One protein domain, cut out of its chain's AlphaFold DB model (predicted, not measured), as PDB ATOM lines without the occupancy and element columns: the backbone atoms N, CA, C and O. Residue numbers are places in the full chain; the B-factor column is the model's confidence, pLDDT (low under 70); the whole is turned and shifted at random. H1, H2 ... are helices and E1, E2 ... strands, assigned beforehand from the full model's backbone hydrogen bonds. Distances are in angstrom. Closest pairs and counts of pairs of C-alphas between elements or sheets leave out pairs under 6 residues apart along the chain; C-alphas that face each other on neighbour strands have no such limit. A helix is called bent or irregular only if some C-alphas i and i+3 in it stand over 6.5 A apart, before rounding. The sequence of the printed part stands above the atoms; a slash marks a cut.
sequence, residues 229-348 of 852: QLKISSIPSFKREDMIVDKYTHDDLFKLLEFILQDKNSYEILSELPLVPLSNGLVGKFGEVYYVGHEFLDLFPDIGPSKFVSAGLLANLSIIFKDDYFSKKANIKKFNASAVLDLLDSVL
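What this domain is: This is residues 229 to 348 of the 852 residues of the protein "BTB domain-containing protein" of Rhizophagus irregularis (UniProt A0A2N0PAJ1). Two short parallel strands, E1 and E2, lie side by side near the middle, with short helices near them: H6 by E2, H4 by E1, and H3, which follows E1 by a tight link, beside H4. The longest helix, H1, stands at one end of the longest axis with H5 packed on it, and H7 lies at the opposite end. The printed part has 120 residues with seven named helices and two named strands, in the order H1 H2 E1 H3 H4 H5 H6 E2 H7. The class is mostly helix, with 57 residues, under half, in named elements. The whole is compact, with a radius of gyration of the C-alphas of 14.1 A and spans of 37 by 34 by 27 A.

Where its parts are: Residues 229 to 249 hold no named element. H1, residues 250 to 261, is 15.8 A long and begins at C-alpha 250, (-26.677, -32.225, -50.192). H2 is residues 264 to 268. E1, residues 290 to 292, begins at C-alpha 290, (-26.489, -31.312, -32.620). H3 is residues 294 to 299, H4 residues 304 to 307, H5 residues 315 to 320 and H6 residues 324 to 330. E2 is residues 332 to 334. H7, residues 337 to 347, is 15.5 A long and ends at C-alpha 347, (-30.543, -45.199, -25.573). H3 is irregular: C-alphas 295 and 298 are 7.3 A apart.

How they stand to each other: H1 touches H5 at a steep tilt of 48 degrees, the same way; their closest C-alphas, those of Glu 258 and Leu 317, are 6.5 A apart. H2 touches H6, with the closest C-alphas, of Tyr 267 and Lys 329, 6.1 A apart. E1 and E2 are parallel neighbours at 42 degrees, with N 333 and O 290 2.8 A apart, within hydrogen-bond range. E1, H3 H4 H5 H6, E2 form a strand-helix-strand unit, two parallel neighbour strands with helices between them along the chain. H3 and H4 only just touch, only at the corner, with 3 pairs of C-alphas within 8 A; the closest, of Leu 297 and Gly 304, are 5.2 A apart. H7 touches no helix. Every O i to N i+4 pair is within hydrogen-bond range in H1, H5 and H6; H7 has 4 of 7, H2 0 of 1 but 2 of 2 O i to N i+3 pairs, H3 0 of 2 but 2 of 3, and H4 is too short for an i+4 pair.

The domain as a whole: The two farthest C-alphas, of Asp 263 and Leu 348, are 40.6 A apart. The printed part has no cut. The link from H2 to E1, 21 residues, is long. The mean pLDDT of the printed part is 84.7; residues 240 to 246 and 345 to 348 are under 70.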
ATOM      1  N   GLN A 229     -36.394 -17.384 -43.495       91.56
ATOM      2  CA  GLN A 229     -37.179 -17.475 -42.260       91.56
ATOM      3  C   GLN A 229     -38.657 -17.126 -42.487       91.56
ATOM      4  O   GLN A 229     -39.543 -17.760 -41.910       91.56
ATOM      5  N   LEU A 230     -38.950 -16.163 -43.365       90.81
ATOM      6  CA  LEU A 230     -40.327 -15.820 -43.740       90.81
ATOM      7  C   LEU A 230     -41.006 -16.907 -44.592       90.81
ATOM      8  O   LEU A 230     -42.235 -16.939 -44.683       90.81
ATOM      9  N   LYS A 231     -40.222 -17.797 -45.208       90.44
ATOM     10  CA  LYS A 231     -40.671 -18.830 -46.153       90.44
ATOM     11  C   LYS A 231     -40.272 -20.250 -45.733       90.44
ATOM     12  O   LYS A 231     -40.172 -21.129 -46.583       90.44
ATOM     13  N   ILE A 232     -40.107 -20.513 -44.430       88.06
ATOM     14  CA  ILE A 232     -39.605 -21.801 -43.897       88.06
ATOM     15  C   ILE A 232     -40.347 -23.021 -44.454       88.06
ATOM     16  O   ILE A 232     -39.719 -24.028 -44.772       88.06
ATOM     17  N   SER A 233     -41.674 -22.945 -44.588       86.06
ATOM     18  CA  SER A 233     -42.500 -24.049 -45.102       86.06
ATOM     19  C   SER A 233     -42.259 -24.374 -46.577       86.06
ATOM     20  O   SER A 233     -42.625 -25.457 -47.020       86.06
ATOM     21  N   SER A 234     -41.689 -23.434 -47.329       87.56
ATOM     22  CA  SER A 234     -41.445 -23.531 -48.768       87.56
ATOM     23  C   SER A 234     -39.993 -23.891 -49.095       87.56
ATOM     24  O   SER A 234     -39.673 -24.088 -50.263       87.56
ATOM     25  N   ILE A 235     -39.114 -23.998 -48.091       88.44
ATOM     26  CA  ILE A 235     -37.719 -24.402 -48.295       88.44
ATOM     27  C   ILE A 235     -37.692 -25.849 -48.819       88.44
ATOM     28  O   ILE A 235     -38.314 -26.726 -48.211       88.44
ATOM     29  N   PRO A 236     -36.975 -26.133 -49.922       85.88
ATOM     30  CA  PRO A 236     -36.929 -27.474 -50.486       85.88
ATOM     31  C   PRO A 236     -36.240 -28.468 -49.547       85.88
ATOM     32  O   PRO A 236     -35.342 -28.125 -48.779       85.88
ATOM     33  N   SER A 237     -36.624 -29.740 -49.645       85.62
ATOM     34  CA  SER A 237     -35.908 -30.819 -48.968       85.62
ATOM     35  C   SER A 237     -34.615 -31.161 -49.704       85.62
ATOM     36  O   SER A 237     -34.634 -31.352 -50.921       85.62
ATOM     37  N   PHE A 238     -33.522 -31.336 -48.962       85.81
ATOM     38  CA  PHE A 238     -32.250 -31.817 -49.502       85.81
ATOM     39  C   PHE A 238     -32.014 -33.262 -49.052       85.81
ATOM     40  O   PHE A 238     -32.099 -33.571 -47.862       85.81
ATOM     41  N   LYS A 239     -31.703 -34.162 -49.988       76.75
ATOM     42  CA  LYS A 239     -31.359 -35.568 -49.695       76.75
ATOM     43  C   LYS A 239     -30.042 -35.964 -50.361       76.75
ATOM     44  O   LYS A 239     -29.448 -35.165 -51.085       76.75
ATOM     45  N   ARG A 240     -29.511 -37.142 -50.020       68.00
ATOM     46  CA  ARG A 240     -28.300 -37.673 -50.668       68.00
ATOM     47  C   ARG A 240     -28.585 -38.056 -52.113       68.00
ATOM     48  O   ARG A 240     -29.695 -38.465 -52.442       68.00
ATOM     49  N   GLU A 241     -27.542 -37.968 -52.927       57.91
ATOM     50  CA  GLU A 241     -27.559 -38.244 -54.366       57.91
ATOM     51  C   GLU A 241     -28.064 -39.666 -54.690       57.91
ATOM     52  O   GLU A 241     -28.743 -39.882 -55.687       57.91
ATOM     53  N   ASP A 242     -27.854 -40.616 -53.778       56.53
ATOM     54  CA  ASP A 242     -28.270 -42.019 -53.883       56.53
ATOM     55  C   ASP A 242     -29.805 -42.226 -53.795       56.53
ATOM     56  O   ASP A 242     -30.301 -43.327 -54.043       56.53
ATOM     57  N   MET A 243     -30.573 -41.187 -53.430       55.69
ATOM     58  CA  MET A 243     -32.032 -41.211 -53.238       55.69
ATOM     59  C   MET A 243     -32.759 -40.333 -54.277       55.69
ATOM     60  O   MET A 243     -33.484 -39.417 -53.893       55.69
ATOM     61  N   ILE A 244     -32.554 -40.611 -55.575       51.09
ATOM     62  CA  ILE A 244     -32.943 -39.839 -56.790       51.09
ATOM     63  C   ILE A 244     -34.471 -39.615 -56.961       51.09
ATOM     64  O   ILE A 244     -35.070 -39.971 -57.971       51.09
ATOM     65  N   VAL A 245     -35.140 -39.043 -55.966       53.50
ATOM     66  CA  VAL A 245     -36.564 -38.671 -56.016       53.50
ATOM     67  C   VAL A 245     -36.741 -37.151 -55.899       53.50
ATOM     68  O   VAL A 245     -37.722 -36.622 -56.412       53.50
ATOM     69  N   ASP A 246     -35.780 -36.435 -55.303       58.06
ATOM     70  CA  ASP A 246     -35.890 -34.999 -55.015       58.06
ATOM     71  C   ASP A 246     -35.027 -34.124 -55.948       58.06
ATOM     72  O   ASP A 246     -34.000 -34.558 -56.467       58.06
ATOM     73  N   LYS A 247     -35.442 -32.861 -56.136       76.31
ATOM     74  CA  LYS A 247     -34.836 -31.880 -57.062       76.31
ATOM     75  C   LYS A 247     -33.443 -31.375 -56.637       76.31
ATOM     76  O   LYS A 247     -32.680 -30.969 -57.508       76.31
ATOM     77  N   TYR A 248     -33.120 -31.376 -55.337       84.69
ATOM     78  CA  TYR A 248     -31.896 -30.769 -54.783       84.69
ATOM     79  C   TYR A 248     -31.098 -31.734 -53.900       84.69
ATOM     80  O   TYR A 248     -31.658 -32.477 -53.087       84.69
ATOM     81  N   THR A 249     -29.772 -31.683 -54.028       87.12
ATOM     82  CA  THR A 249     -28.838 -32.586 -53.338       87.12
ATOM     83  C   THR A 249     -28.209 -31.948 -52.095       87.12
ATOM     84  O   THR A 249     -28.309 -30.742 -51.863       87.12
ATOM     85  N   HIS A 250     -27.510 -32.749 -51.284       86.81
ATOM     86  CA  HIS A 250     -26.677 -32.225 -50.192       86.81
ATOM     87  C   HIS A 250     -25.551 -31.302 -50.681       86.81
ATOM     88  O   HIS A 250     -25.205 -30.354 -49.980       86.81
ATOM     89  N   ASP A 251     -25.020 -31.523 -51.881       88.19
ATOM     90  CA  ASP A 251     -23.998 -30.642 -52.450       88.19
ATOM     91  C   ASP A 251     -24.567 -29.251 -52.752       88.19
ATOM     92  O   ASP A 251     -23.885 -28.239 -52.581       88.19
ATOM     93  N   ASP A 252     -25.842 -29.177 -53.137       90.56
ATOM     94  CA  ASP A 252     -26.534 -27.906 -53.348       90.56
ATOM     95  C   ASP A 252     -26.834 -27.196 -52.020       90.56
ATOM     96  O   ASP A 252     -26.650 -25.980 -51.919       90.56
ATOM     97  N   LEU A 253     -27.180 -27.953 -50.968       92.12
ATOM     98  CA  LEU A 253     -27.261 -27.431 -49.598       92.12
ATOM     99  C   LEU A 253     -25.917 -26.843 -49.143       92.12
ATOM    100  O   LEU A 253     -25.887 -25.776 -48.531       92.12
ATOM    101  N   PHE A 254     -24.797 -27.504 -49.447       92.06
ATOM    102  CA  PHE A 254     -23.474 -26.999 -49.080       92.06
ATOM    103  C   PHE A 254     -23.133 -25.689 -49.788       92.06
ATOM    104  O   PHE A 254     -22.608 -24.791 -49.132       92.06
ATOM    105  N   LYS A 255     -23.480 -25.533 -51.072       92.12
ATOM    106  CA  LYS A 255     -23.304 -24.259 -51.796       92.12
ATOM    107  C   LYS A 255     -24.115 -23.129 -51.157       92.12
ATOM    108  O   LYS A 255     -23.597 -22.029 -50.984       92.12
ATOM    109  N   LEU A 256     -25.362 -23.404 -50.765       94.06
ATOM    110  CA  LEU A 256     -26.209 -22.429 -50.072       94.06
ATOM    111  C   LEU A 256     -25.621 -22.038 -48.707       94.06
ATOM    112  O   LEU A 256     -25.518 -20.854 -48.395       94.06
ATOM    113  N   LEU A 257     -25.206 -23.021 -47.903       93.81
ATOM    114  CA  LEU A 257     -24.576 -22.774 -46.605       93.81
ATOM    115  C   LEU A 257     -23.259 -22.013 -46.741       93.81
ATOM    116  O   LEU A 257     -22.983 -21.141 -45.927       93.81
ATOM    117  N   GLU A 258     -22.444 -22.321 -47.750       92.88
ATOM    118  CA  GLU A 258     -21.200 -21.598 -48.004       92.88
ATOM    119  C   GLU A 258     -21.474 -20.120 -48.277       92.88
ATOM    120  O   GLU A 258     -20.798 -19.270 -47.705       92.88
ATOM    121  N   PHE A 259     -22.486 -19.811 -49.085       92.94
ATOM    122  CA  PHE A 259     -22.871 -18.431 -49.362       92.94
ATOM    123  C   PHE A 259     -23.381 -17.710 -48.106       92.94
ATOM    124  O   PHE A 259     -22.913 -16.622 -47.776       92.94
ATOM    125  N   ILE A 260     -24.311 -18.326 -47.371       94.31
ATOM    126  CA  ILE A 260     -24.939 -17.704 -46.200       94.31
ATOM    127  C   ILE A 260     -23.927 -17.508 -45.065       94.31
ATOM    128  O   ILE A 260     -23.840 -16.429 -44.482       94.31
ATOM    129  N   LEU A 261     -23.134 -18.538 -44.761       92.81
ATOM    130  CA  LEU A 261     -22.248 -18.547 -43.596       92.81
ATOM    131  C   LEU A 261     -20.933 -17.789 -43.814       92.81
ATOM    132  O   LEU A 261     -20.189 -17.584 -42.855       92.81
ATOM    133  N   GLN A 262     -20.631 -17.343 -45.037       89.44
ATOM    134  CA  GLN A 262     -19.559 -16.368 -45.261       89.44
ATOM    135  C   GLN A 262     -19.837 -15.043 -44.535       89.44
ATOM    136  O   GLN A 262     -18.903 -14.386 -44.067       89.44
ATOM    137  N   ASP A 263     -21.111 -14.671 -44.403       89.94
ATOM    138  CA  ASP A 263     -21.545 -13.505 -43.648       89.94
ATOM    139  C   ASP A 263     -21.761 -13.872 -42.174       89.94
ATOM    140  O   ASP A 263     -22.712 -14.566 -41.820       89.94
ATOM    141  N   LYS A 264     -20.896 -13.377 -41.284       89.88
ATOM    142  CA  LYS A 264     -20.987 -13.666 -39.843       89.88
ATOM    143  C   LYS A 264     -22.245 -13.103 -39.182       89.88
ATOM    144  O   LYS A 264     -22.614 -13.600 -38.116       89.88
ATOM    145  N   ASN A 265     -22.889 -12.095 -39.772       90.00
ATOM    146  CA  ASN A 265     -24.144 -11.561 -39.242       90.00
ATOM    147  C   ASN A 265     -25.279 -12.581 -39.382       90.00
ATOM    148  O   ASN A 265     -26.140 -12.667 -38.506       90.00
ATOM    149  N   SER A 266     -25.221 -13.440 -40.410       91.88
ATOM    150  CA  SER A 266     -26.214 -14.497 -40.633       91.88
ATOM    151  C   SER A 266     -26.365 -15.435 -39.435       91.88
ATOM    152  O   SER A 266     -27.449 -15.966 -39.210       91.88
ATOM    153  N   TYR A 267     -25.313 -15.607 -38.621       93.00
ATOM    154  CA  TYR A 267     -25.281 -16.568 -37.518       93.00
ATOM    155  C   TYR A 267     -26.366 -16.300 -36.474       93.00
ATOM    156  O   TYR A 267     -26.797 -17.224 -35.787       93.00
ATOM    157  N   GLU A 268     -26.807 -15.049 -36.335       89.25
ATOM    158  CA  GLU A 268     -27.853 -14.672 -35.382       89.25
ATOM    159  C   GLU A 268     -29.270 -15.017 -35.870       89.25
ATOM    160  O   GLU A 268     -30.189 -15.082 -35.055       89.25
ATOM    161  N   ILE A 269     -29.433 -15.300 -37.167       89.25
ATOM    162  CA  ILE A 269     -30.721 -15.441 -37.871       89.25
ATOM    163  C   ILE A 269     -30.897 -16.879 -38.402       89.25
ATOM    164  O   ILE A 269     -31.818 -17.193 -39.142       89.25
ATOM    165  N   LEU A 270     -30.032 -17.817 -38.007       91.69
ATOM    166  CA  LEU A 270     -30.138 -19.205 -38.471       91.69
ATOM    167  C   LEU A 270     -31.242 -20.004 -37.776       91.69
ATOM    168  O   LEU A 270     -31.643 -21.034 -38.301       91.69
ATOM    169  N   SER A 271     -31.719 -19.572 -36.605       89.50
ATOM    170  CA  SER A 271     -32.677 -20.346 -35.802       89.50
ATOM    171  C   SER A 271     -33.896 -20.781 -36.622       89.50
ATOM    172  O   SER A 271     -34.415 -20.002 -37.420       89.50
ATOM    173  N   GLU A 272     -34.351 -22.014 -36.397       89.75
ATOM    174  CA  GLU A 272     -35.465 -22.695 -37.077       89.75
ATOM    175  C   GLU A 272     -35.238 -23.067 -38.553       89.75
ATOM    176  O   GLU A 272     -36.022 -23.847 -39.102       89.75
ATOM    177  N   LEU A 273     -34.162 -22.598 -39.201       93.31
ATOM    178  CA  LEU A 273     -33.891 -22.947 -40.596       93.31
ATOM    179  C   LEU A 273     -33.477 -24.431 -40.727       93.31
ATOM    180  O   LEU A 273     -32.512 -24.861 -40.081       93.31
ATOM    181  N   PRO A 274     -34.156 -25.226 -41.580       93.12
ATOM    182  CA  PRO A 274     -33.877 -26.645 -41.798       93.12
ATOM    183  C   PRO A 274     -32.692 -26.832 -42.753       93.12
ATOM    184  O   PRO A 274     -32.851 -27.323 -43.864       93.12
ATOM    185  N   LEU A 275     -31.503 -26.387 -42.341       93.81
ATOM    186  CA  LEU A 275     -30.302 -26.355 -43.183       93.81
ATOM    187  C   LEU A 275     -29.098 -27.079 -42.550       93.81
ATOM    188  O   LEU A 275     -27.993 -26.991 -43.075       93.81
ATOM    189  N   VAL A 276     -29.263 -27.798 -41.433       93.25
ATOM    190  CA  VAL A 276     -28.153 -28.506 -40.766       93.25
ATOM    191  C   VAL A 276     -27.937 -29.879 -41.415       93.25
ATOM    192  O   VAL A 276     -28.779 -30.754 -41.246       93.25
ATOM    193  N   PRO A 277     -26.817 -30.150 -42.103       91.88
ATOM    194  CA  PRO A 277     -26.592 -31.452 -42.725       91.88
ATOM    195  C   PRO A 277     -26.236 -32.507 -41.667       91.88
ATOM    196  O   PRO A 277     -25.245 -32.351 -40.951       91.88
ATOM    197  N   LEU A 278     -27.006 -33.596 -41.569       91.50
ATOM    198  CA  LEU A 278     -26.822 -34.642 -40.555       91.50
ATOM    199  C   LEU A 278     -26.138 -35.902 -41.112       91.50
ATOM    200  O   LEU A 278     -26.155 -36.192 -42.309       91.50
ATOM    201  N   SER A 279     -25.543 -36.691 -40.218       88.44
ATOM    202  CA  SER A 279     -24.777 -37.900 -40.558       88.44
ATOM    203  C   SER A 279     -25.627 -39.043 -41.123       88.44
ATOM    204  O   SER A 279     -25.111 -39.881 -41.860       88.44
ATOM    205  N   ASN A 280     -26.933 -39.063 -40.853       85.38
ATOM    206  CA  ASN A 280     -27.896 -39.981 -41.467       85.38
ATOM    207  C   ASN A 280     -28.306 -39.574 -42.897       85.38
ATOM    208  O   ASN A 280     -29.045 -40.314 -43.537       85.38
ATOM    209  N   GLY A 281     -27.832 -38.429 -43.405       83.50
ATOM    210  CA  GLY A 281     -28.205 -37.906 -44.724       83.50
ATOM    211  C   GLY A 281     -29.541 -37.164 -44.763       83.50
ATOM    212  O   GLY A 281     -30.034 -36.886 -45.853       83.50
ATOM    213  N   LEU A 282     -30.134 -36.868 -43.604       88.19
ATOM    214  CA  LEU A 282     -31.254 -35.939 -43.477       88.19
ATOM    215  C   LEU A 282     -30.743 -34.535 -43.130       88.19
ATOM    216  O   LEU A 282     -29.576 -34.345 -42.783       88.19
ATOM    217  N   VAL A 283     -31.645 -33.556 -43.176       90.94
ATOM    218  CA  VAL A 283     -31.354 -32.170 -42.805       90.94
ATOM    219  C   VAL A 283     -32.098 -31.808 -41.522       90.94
ATOM    220  O   VAL A 283     -33.317 -31.951 -41.434       90.94
ATOM    221  N   GLY A 284     -31.347 -31.385 -40.512       90.69
ATOM    222  CA  GLY A 284     -31.830 -30.895 -39.227       90.69
ATOM    223  C   GLY A 284     -32.074 -29.386 -39.219       90.69
ATOM    224  O   GLY A 284     -31.754 -28.675 -40.174       90.69
ATOM    225  N   LYS A 285     -32.624 -28.890 -38.111       93.62
ATOM    226  CA  LYS A 285     -32.986 -27.480 -37.925       93.62
ATOM    227  C   LYS A 285     -32.027 -26.766 -36.990       93.62
ATOM    228  O   LYS A 285     -31.807 -27.200 -35.862       93.62
ATOM    229  N   PHE A 286     -31.495 -25.635 -37.429       93.25
ATOM    230  CA  PHE A 286     -30.694 -24.772 -36.566       93.25
ATOM    231  C   PHE A 286     -31.492 -24.352 -35.321       93.25
ATOM    232  O   PHE A 286     -32.683 -24.062 -35.408       93.25
ATOM    233  N   GLY A 287     -30.841 -24.332 -34.155       87.81
ATOM    234  CA  GLY A 287     -31.495 -24.115 -32.858       87.81
ATOM    235  C   GLY A 287     -31.721 -25.404 -32.057       87.81
ATOM    236  O   GLY A 287     -31.722 -25.356 -30.825       87.81
ATOM    237  N   GLU A 288     -31.795 -26.570 -32.706       90.56
ATOM    238  CA  GLU A 288     -31.721 -27.862 -32.013       90.56
ATOM    239  C   GLU A 288     -30.286 -28.208 -31.586       90.56
ATOM    240  O   GLU A 288     -29.307 -27.693 -32.125       90.56
ATOM    241  N   VAL A 289     -30.155 -29.110 -30.605       89.88
ATOM    242  CA  VAL A 289     -28.843 -29.588 -30.150       89.88
ATOM    243  C   VAL A 289     -28.337 -30.684 -31.087       89.88
ATOM    244  O   VAL A 289     -28.863 -31.803 -31.082       89.88
ATOM    245  N   TYR A 290     -27.271 -30.365 -31.821       91.88
ATOM    246  CA  TYR A 290     -26.489 -31.312 -32.620       91.88
ATOM    247  C   TYR A 290     -25.017 -31.292 -32.221       91.88
ATOM    248  O   TYR A 290     -24.545 -30.333 -31.606       91.88
ATOM    249  N   TYR A 291     -24.281 -32.337 -32.599       90.31
ATOM    250  CA  TYR A 291     -22.879 -32.498 -32.228       90.31
ATOM    251  C   TYR A 291     -21.943 -32.600 -33.438       90.31
ATOM    252  O   TYR A 291     -22.246 -33.254 -34.436       90.31
ATOM    253  N   VAL A 292     -20.767 -31.981 -33.331       87.94
ATOM    254  CA  VAL A 292     -19.641 -32.161 -34.259       87.94
ATOM    255  C   VAL A 292     -18.659 -33.152 -33.634       87.94
ATOM    256  O   VAL A 292     -18.162 -32.911 -32.531       87.94
ATOM    257  N   GLY A 293     -18.381 -34.258 -34.333       82.06
ATOM    258  CA  GLY A 293     -17.484 -35.319 -33.853       82.06
ATOM    259  C   GLY A 293     -17.815 -36.694 -34.433       82.06
ATOM    260  O   GLY A 293     -18.199 -37.594 -33.697       82.06
ATOM    261  N   HIS A 294     -17.702 -36.855 -35.754       75.25
ATOM    262  CA  HIS A 294     -18.100 -38.083 -36.462       75.25
ATOM    263  C   HIS A 294     -17.396 -39.359 -35.959       75.25
ATOM    264  O   HIS A 294     -17.964 -40.440 -36.035       75.25
ATOM    265  N   GLU A 295     -16.198 -39.232 -35.389       81.19
ATOM    266  CA  GLU A 295     -15.434 -40.328 -34.775       81.19
ATOM    267  C   GLU A 295     -16.138 -41.018 -33.589       81.19
ATOM    268  O   GLU A 295     -15.754 -42.120 -33.207       81.19
ATOM    269  N   PHE A 296     -17.184 -40.406 -33.024       80.25
ATOM    270  CA  PHE A 296     -17.965 -40.956 -31.912       80.25
ATOM    271  C   PHE A 296     -19.329 -41.525 -32.338       80.25
ATOM    272  O   PHE A 296     -20.095 -41.961 -31.479       80.25
ATOM    273  N   LEU A 297     -19.645 -41.537 -33.640       80.19
ATOM    274  CA  LEU A 297     -20.921 -42.041 -34.171       80.19
ATOM    275  C   LEU A 297     -21.172 -43.509 -33.809       80.19
ATOM    276  O   LEU A 297     -22.276 -43.856 -33.392       80.19
ATOM    277  N   ASP A 298     -20.135 -44.344 -33.901       80.06
ATOM    278  CA  ASP A 298     -20.220 -45.786 -33.640       80.06
ATOM    279  C   ASP A 298     -20.589 -46.112 -32.182       80.06
ATOM    280  O   ASP A 298     -21.053 -47.213 -31.888       80.06
ATOM    281  N   LEU A 299     -20.426 -45.156 -31.258       78.38
ATOM    282  CA  LEU A 299     -20.828 -45.311 -29.858       78.38
ATOM    283  C   LEU A 299     -22.353 -45.233 -29.666       78.38
ATOM    284  O   LEU A 299     -22.857 -45.692 -28.643       78.38
ATOM    285  N   PHE A 300     -23.087 -44.666 -30.630       81.56
ATOM    286  CA  PHE A 300     -24.539 -44.464 -30.568       81.56
ATOM    287  C   PHE A 300     -25.201 -44.867 -31.898       81.56
ATOM    288  O   PHE A 300     -25.757 -44.006 -32.580       81.56
ATOM    289  N   PRO A 301     -25.184 -46.150 -32.291       75.69
ATOM    290  CA  PRO A 301     -25.613 -46.579 -33.627       75.69
ATOM    291  C   PRO A 301     -27.068 -46.207 -33.964       75.69
ATOM    292  O   PRO A 301     -27.360 -45.856 -35.105       75.69
ATOM    293  N   ASP A 302     -27.964 -46.209 -32.972       76.81
ATOM    294  CA  ASP A 302     -29.395 -45.958 -33.192       76.81
ATOM    295  C   ASP A 302     -29.766 -44.463 -33.274       76.81
ATOM    296  O   ASP A 302     -30.762 -44.101 -33.899       76.81
ATOM    297  N   ILE A 303     -29.000 -43.579 -32.619       79.81
ATOM    298  CA  ILE A 303     -29.377 -42.162 -32.399       79.81
ATOM    299  C   ILE A 303     -28.293 -41.189 -32.876       79.81
ATOM    300  O   ILE A 303     -28.595 -40.081 -33.315       79.81
ATOM    301  N   GLY A 304     -27.028 -41.602 -32.858       80.44
ATOM    302  CA  GLY A 304     -25.886 -40.827 -33.333       80.44
ATOM    303  C   GLY A 304     -26.083 -40.273 -34.747       80.44
ATOM    304  O   GLY A 304     -25.976 -39.060 -34.928       80.44
ATOM    305  N   PRO A 305     -26.473 -41.080 -35.752       84.56
ATOM    306  CA  PRO A 305     -26.631 -40.582 -37.118       84.56
ATOM    307  C   PRO A 305     -27.587 -39.380 -37.260       84.56
ATOM    308  O   PRO A 305     -27.360 -38.531 -38.119       84.56
ATOM    309  N   SER A 306     -28.623 -39.259 -36.420       87.25
ATOM    310  CA  SER A 306     -29.579 -38.136 -36.453       87.25
ATOM    311  C   SER A 306     -29.207 -36.961 -35.540       87.25
ATOM    312  O   SER A 306     -29.831 -35.904 -35.620       87.25
ATOM    313  N   LYS A 307     -28.200 -37.119 -34.673       89.12
ATOM    314  CA  LYS A 307     -27.746 -36.086 -33.726       89.12
ATOM    315  C   LYS A 307     -26.381 -35.488 -34.047       89.12
ATOM    316  O   LYS A 307     -25.987 -34.513 -33.410       89.12
ATOM    317  N   PHE A 308     -25.678 -36.024 -35.037       90.88
ATOM    318  CA  PHE A 308     -24.359 -35.549 -35.435       90.88
ATOM    319  C   PHE A 308     -24.385 -34.896 -36.812       90.88
ATOM    320  O   PHE A 308     -24.991 -35.414 -37.752       90.88
ATOM    321  N   VAL A 309     -23.654 -33.791 -36.942       90.56
ATOM    322  CA  VAL A 309     -23.427 -33.100 -38.216       90.56
ATOM    323  C   VAL A 309     -22.645 -34.008 -39.170       90.56
ATOM    324  O   VAL A 309     -21.750 -34.736 -38.739       90.56
ATOM    325  N   SER A 310     -22.997 -33.978 -40.457       88.50
ATOM    326  CA  SER A 310     -22.406 -34.817 -41.502       88.50
ATOM    327  C   SER A 310     -20.878 -34.717 -41.553       88.50
ATOM    328  O   SER A 310     -20.302 -33.630 -41.499       88.50
ATOM    329  N   ALA A 311     -20.213 -35.863 -41.719       81.31
ATOM    330  CA  ALA A 311     -18.766 -35.938 -41.918       81.31
ATOM    331  C   ALA A 311     -18.319 -35.453 -43.313       81.31
ATOM    332  O   ALA A 311     -17.146 -35.146 -43.500       81.31
ATOM    333  N   GLY A 312     -19.243 -35.366 -44.277       79.56
ATOM    334  CA  GLY A 312     -18.978 -34.971 -45.666       79.56
ATOM    335  C   GLY A 312     -18.939 -33.460 -45.920       79.56
ATOM    336  O   GLY A 312     -19.089 -33.043 -47.062       79.56
ATOM    337  N   LEU A 313     -18.794 -32.631 -44.881       84.06
ATOM    338  CA  LEU A 313     -18.720 -31.175 -45.034       84.06
ATOM    339  C   LEU A 313     -17.477 -30.743 -45.826       84.06
ATOM    340  O   LEU A 313     -16.372 -31.242 -45.604       84.06
ATOM    341  N   LEU A 314     -17.642 -29.722 -46.672       86.12
ATOM    342  CA  LEU A 314     -16.531 -29.026 -47.324       86.12
ATOM    343  C   LEU A 314     -15.596 -28.377 -46.284       86.12
ATOM    344  O   LEU A 314     -16.007 -28.028 -45.174       86.12
ATOM    345  N   ALA A 315     -14.316 -28.204 -46.630       86.00
ATOM    346  CA  ALA A 315     -13.282 -27.763 -45.686       86.00
ATOM    347  C   ALA A 315     -13.584 -26.397 -45.033       86.00
ATOM    348  O   ALA A 315     -13.396 -26.229 -43.828       86.00
ATOM    349  N   ASN A 316     -14.093 -25.445 -45.813       87.69
ATOM    350  CA  ASN A 316     -14.574 -24.132 -45.371       87.69
ATOM    351  C   ASN A 316     -15.717 -24.243 -44.341       87.69
ATOM    352  O   ASN A 316     -15.628 -23.661 -43.259       87.69
ATOM    353  N   LEU A 317     -16.746 -25.043 -44.625       90.38
ATOM    354  CA  LEU A 317     -17.874 -25.268 -43.721       90.38
ATOM    355  C   LEU A 317     -17.432 -26.012 -42.461       90.38
ATOM    356  O   LEU A 317     -17.838 -25.651 -41.359       90.38
ATOM    357  N   SER A 318     -16.537 -26.996 -42.581       87.69
ATOM    358  CA  SER A 318     -15.997 -27.701 -41.416       87.69
ATOM    359  C   SER A 318     -15.261 -26.764 -40.454       87.69
ATOM    360  O   SER A 318     -15.282 -27.030 -39.250       87.69
ATOM    361  N   ILE A 319     -14.610 -25.707 -40.949       89.19
ATOM    362  CA  ILE A 319     -13.975 -24.691 -40.099       89.19
ATOM    363  C   ILE A 319     -15.050 -23.886 -39.361       89.19
ATOM    364  O   ILE A 319     -14.953 -23.737 -38.145       89.19
ATOM    365  N   ILE A 320     -16.097 -23.438 -40.063       90.81
ATOM    366  CA  ILE A 320     -17.197 -22.654 -39.477       90.81
ATOM    367  C   ILE A 320     -17.948 -23.463 -38.410       90.81
ATOM    368  O   ILE A 320     -18.150 -22.983 -37.302       90.81
ATOM    369  N   PHE A 321     -18.276 -24.729 -38.674       90.00
ATOM    370  CA  PHE A 321     -18.971 -25.594 -37.710       90.00
ATOM    371  C   PHE A 321     -18.133 -25.928 -36.462       90.00
ATOM    372  O   PHE A 321     -18.678 -26.396 -35.464       90.00
ATOM    373  N   LYS A 322     -16.815 -25.697 -36.495       86.75
ATOM    374  CA  LYS A 322     -15.912 -25.845 -35.338       86.75
ATOM    375  C   LYS A 322     -15.615 -24.518 -34.634       86.75
ATOM    376  O   LYS A 322     -14.976 -24.546 -33.576       86.75
ATOM    377  N   ASP A 323     -16.048 -23.394 -35.201       90.50
ATOM    378  CA  ASP A 323     -15.912 -22.067 -34.610       90.50
ATOM    379  C   ASP A 323     -16.827 -21.937 -33.387       90.50
ATOM    380  O   ASP A 323     -18.008 -22.291 -33.431       90.50
ATOM    381  N   ASP A 324     -16.280 -21.444 -32.275       88.44
ATOM    382  CA  ASP A 324     -17.003 -21.394 -31.000       88.44
ATOM    383  C   ASP A 324     -18.135 -20.354 -31.013       88.44
ATOM    384  O   ASP A 324     -19.151 -20.535 -30.336       88.44
ATOM    385  N   TYR A 325     -17.987 -19.274 -31.792       90.19
ATOM    386  CA  TYR A 325     -19.010 -18.240 -31.911       90.19
ATOM    387  C   TYR A 325     -20.211 -18.751 -32.713       90.19
ATOM    388  O   TYR A 325     -21.342 -18.670 -32.227       90.19
ATOM    389  N   PHE A 326     -19.967 -19.361 -33.877       91.94
ATOM    390  CA  PHE A 326     -21.004 -20.023 -34.674       91.94
ATOM    391  C   PHE A 326     -21.699 -21.137 -33.885       91.94
ATOM    392  O   PHE A 326     -22.919 -21.120 -33.744       91.94
ATOM    393  N   SER A 327     -20.923 -22.052 -33.296       88.19
ATOM    394  CA  SER A 327     -21.415 -23.184 -32.495       88.19
ATOM    395  C   SER A 327     -22.418 -22.749 -31.424       88.19
ATOM    396  O   SER A 327     -23.482 -23.349 -31.255       88.19
ATOM    397  N   LYS A 328     -22.112 -21.649 -30.723       89.31
ATOM    398  CA  LYS A 328     -22.978 -21.097 -29.678       89.31
ATOM    399  C   LYS A 328     -24.286 -20.526 -30.228       89.31
ATOM    400  O   LYS A 328     -25.315 -20.674 -29.577       89.31
ATOM    401  N   LYS A 329     -24.248 -19.853 -31.379       90.19
ATOM    402  CA  LYS A 329     -25.429 -19.237 -32.003       90.19
ATOM    403  C   LYS A 329     -26.322 -20.268 -32.700       90.19
ATOM    404  O   LYS A 329     -27.535 -20.218 -32.544       90.19
ATOM    405  N   ALA A 330     -25.719 -21.242 -33.378       89.12
ATOM    406  CA  ALA A 330     -26.394 -22.320 -34.099       89.12
ATOM    407  C   ALA A 330     -26.892 -23.473 -33.197       89.12
ATOM    408  O   ALA A 330     -27.601 -24.354 -33.678       89.12
ATOM    409  N   ASN A 331     -26.515 -23.476 -31.909       90.69
ATOM    410  CA  ASN A 331     -26.714 -24.569 -30.943       90.69
ATOM    411  C   ASN A 331     -26.058 -25.908 -31.354       90.69
ATOM    412  O   ASN A 331     -26.496 -26.997 -30.981       90.69
ATOM    413  N   ILE A 332     -24.949 -25.819 -32.087       91.12
ATOM    414  CA  ILE A 332     -24.154 -26.964 -32.529       91.12
ATOM    415  C   ILE A 332     -22.961 -27.100 -31.588       91.12
ATOM    416  O   ILE A 332     -22.133 -26.202 -31.485       91.12
ATOM    417  N   LYS A 333     -22.865 -28.212 -30.863       89.25
ATOM    418  CA  LYS A 333     -21.872 -28.412 -29.802       89.25
ATOM    419  C   LYS A 333     -20.721 -29.296 -30.278       89.25
ATOM    420  O   LYS A 333     -20.905 -30.236 -31.045       89.25
ATOM    421  N   LYS A 334     -19.517 -29.069 -29.751       87.44
ATOM    422  CA  LYS A 334     -18.434 -30.065 -29.839       87.44
ATOM    423  C   LYS A 334     -18.785 -31.258 -28.951       87.44
ATOM    424  O   LYS A 334     -19.217 -31.064 -27.812       87.44
ATOM    425  N   PHE A 335     -18.617 -32.474 -29.462       85.31
ATOM    426  CA  PHE A 335     -18.905 -33.683 -28.693       85.31
ATOM    427  C   PHE A 335     -17.996 -33.783 -27.451       85.31
ATOM    428  O   PHE A 335     -16.782 -33.605 -27.545       85.31
ATOM    429  N   ASN A 336     -18.580 -34.021 -26.269       83.94
ATOM    430  CA  ASN A 336     -17.864 -34.095 -24.991       83.94
ATOM    431  C   ASN A 336     -18.577 -35.027 -23.986       83.94
ATOM    432  O   ASN A 336     -19.616 -35.607 -24.288       83.94
ATOM    433  N   ALA A 337     -18.048 -35.151 -22.764       81.38
ATOM    434  CA  ALA A 337     -18.624 -36.022 -21.733       81.38
ATOM    435  C   ALA A 337     -20.079 -35.673 -21.342       81.38
ATOM    436  O   ALA A 337     -20.836 -36.565 -20.976       81.38
ATOM    437  N   SER A 338     -20.492 -34.404 -21.447       80.38
ATOM    438  CA  SER A 338     -21.891 -34.009 -21.222       80.38
ATOM    439  C   SER A 338     -22.797 -34.498 -22.352       80.38
ATOM    440  O   SER A 338     -23.899 -34.954 -22.082       80.38
ATOM    441  N   ALA A 339     -22.317 -34.466 -23.601       81.19
ATOM    442  CA  ALA A 339     -23.054 -34.979 -24.758       81.19
ATOM    443  C   ALA A 339     -23.359 -36.480 -24.635       81.19
ATOM    444  O   ALA A 339     -24.413 -36.940 -25.059       81.19
ATOM    445  N   VAL A 340     -22.449 -37.244 -24.020       80.75
ATOM    446  CA  VAL A 340     -22.658 -38.672 -23.738       80.75
ATOM    447  C   VAL A 340     -23.854 -38.875 -22.806       80.75
ATOM    448  O   VAL A 340     -24.675 -39.745 -23.077       80.75
ATOM    449  N   LEU A 341     -23.980 -38.063 -21.750       78.06
ATOM    450  CA  LEU A 341     -25.117 -38.121 -20.824       78.06
ATOM    451  C   LEU A 341     -26.429 -37.730 -21.519       78.06
ATOM    452  O   LEU A 341     -27.414 -38.447 -21.372       78.06
ATOM    453  N   ASP A 342     -26.410 -36.667 -22.332       76.88
ATOM    454  CA  ASP A 342     -27.577 -36.213 -23.104       76.88
ATOM    455  C   ASP A 342     -28.112 -37.319 -24.042       76.88
ATOM    456  O   ASP A 342     -29.320 -37.475 -24.217       76.88
ATOM    457  N   LEU A 343     -27.214 -38.103 -24.650       79.50
ATOM    458  CA  LEU A 343     -27.573 -39.189 -25.568       79.50
ATOM    459  C   LEU A 343     -27.907 -40.503 -24.841       79.50
ATOM    460  O   LEU A 343     -28.735 -41.273 -25.330       79.50
ATOM    461  N   LEU A 344     -27.316 -40.767 -23.672       73.38
ATOM    462  CA  LEU A 344     -27.534 -41.989 -22.883       73.38
ATOM    463  C   LEU A 344     -28.997 -42.184 -22.478       73.38
ATOM    464  O   LEU A 344     -29.506 -43.298 -22.601       73.38
ATOM    465  N   ASP A 345     -29.686 -41.115 -22.076       65.88
ATOM    466  CA  ASP A 345     -31.105 -41.167 -21.693       65.88
ATOM    467  C   ASP A 345     -32.006 -41.648 -22.841       65.88
ATOM    468  O   ASP A 345     -33.033 -42.291 -22.623       65.88
ATOM    469  N   SER A 346     -31.606 -41.376 -24.083       64.06
ATOM    470  CA  SER A 346     -32.356 -41.784 -25.272       64.06
ATOM    471  C   SER A 346     -32.090 -43.237 -25.699       64.06
ATOM    472  O   SER A 346     -32.959 -43.866 -26.311       64.06
ATOM    473  N   VAL A 347     -30.935 -43.798 -25.318       63.47
ATOM    474  CA  VAL A 347     -30.543 -45.199 -25.573       63.47
ATOM    475  C   VAL A 347     -31.044 -46.134 -24.465       63.47
ATOM    476  O   VAL A 347     -31.498 -47.247 -24.736       63.47
ATOM    477  N   LEU A 348     -31.022 -45.686 -23.207       60.22
ATOM    478  CA  LEU A 348     -31.453 -46.457 -22.040       60.22
ATOM    479  C   LEU A 348     -32.978 -46.385 -21.844       60.22
ATOM    480  O   LEU A 348     -33.477 -45.780 -20.898       60.22
TER     481      LEU A 348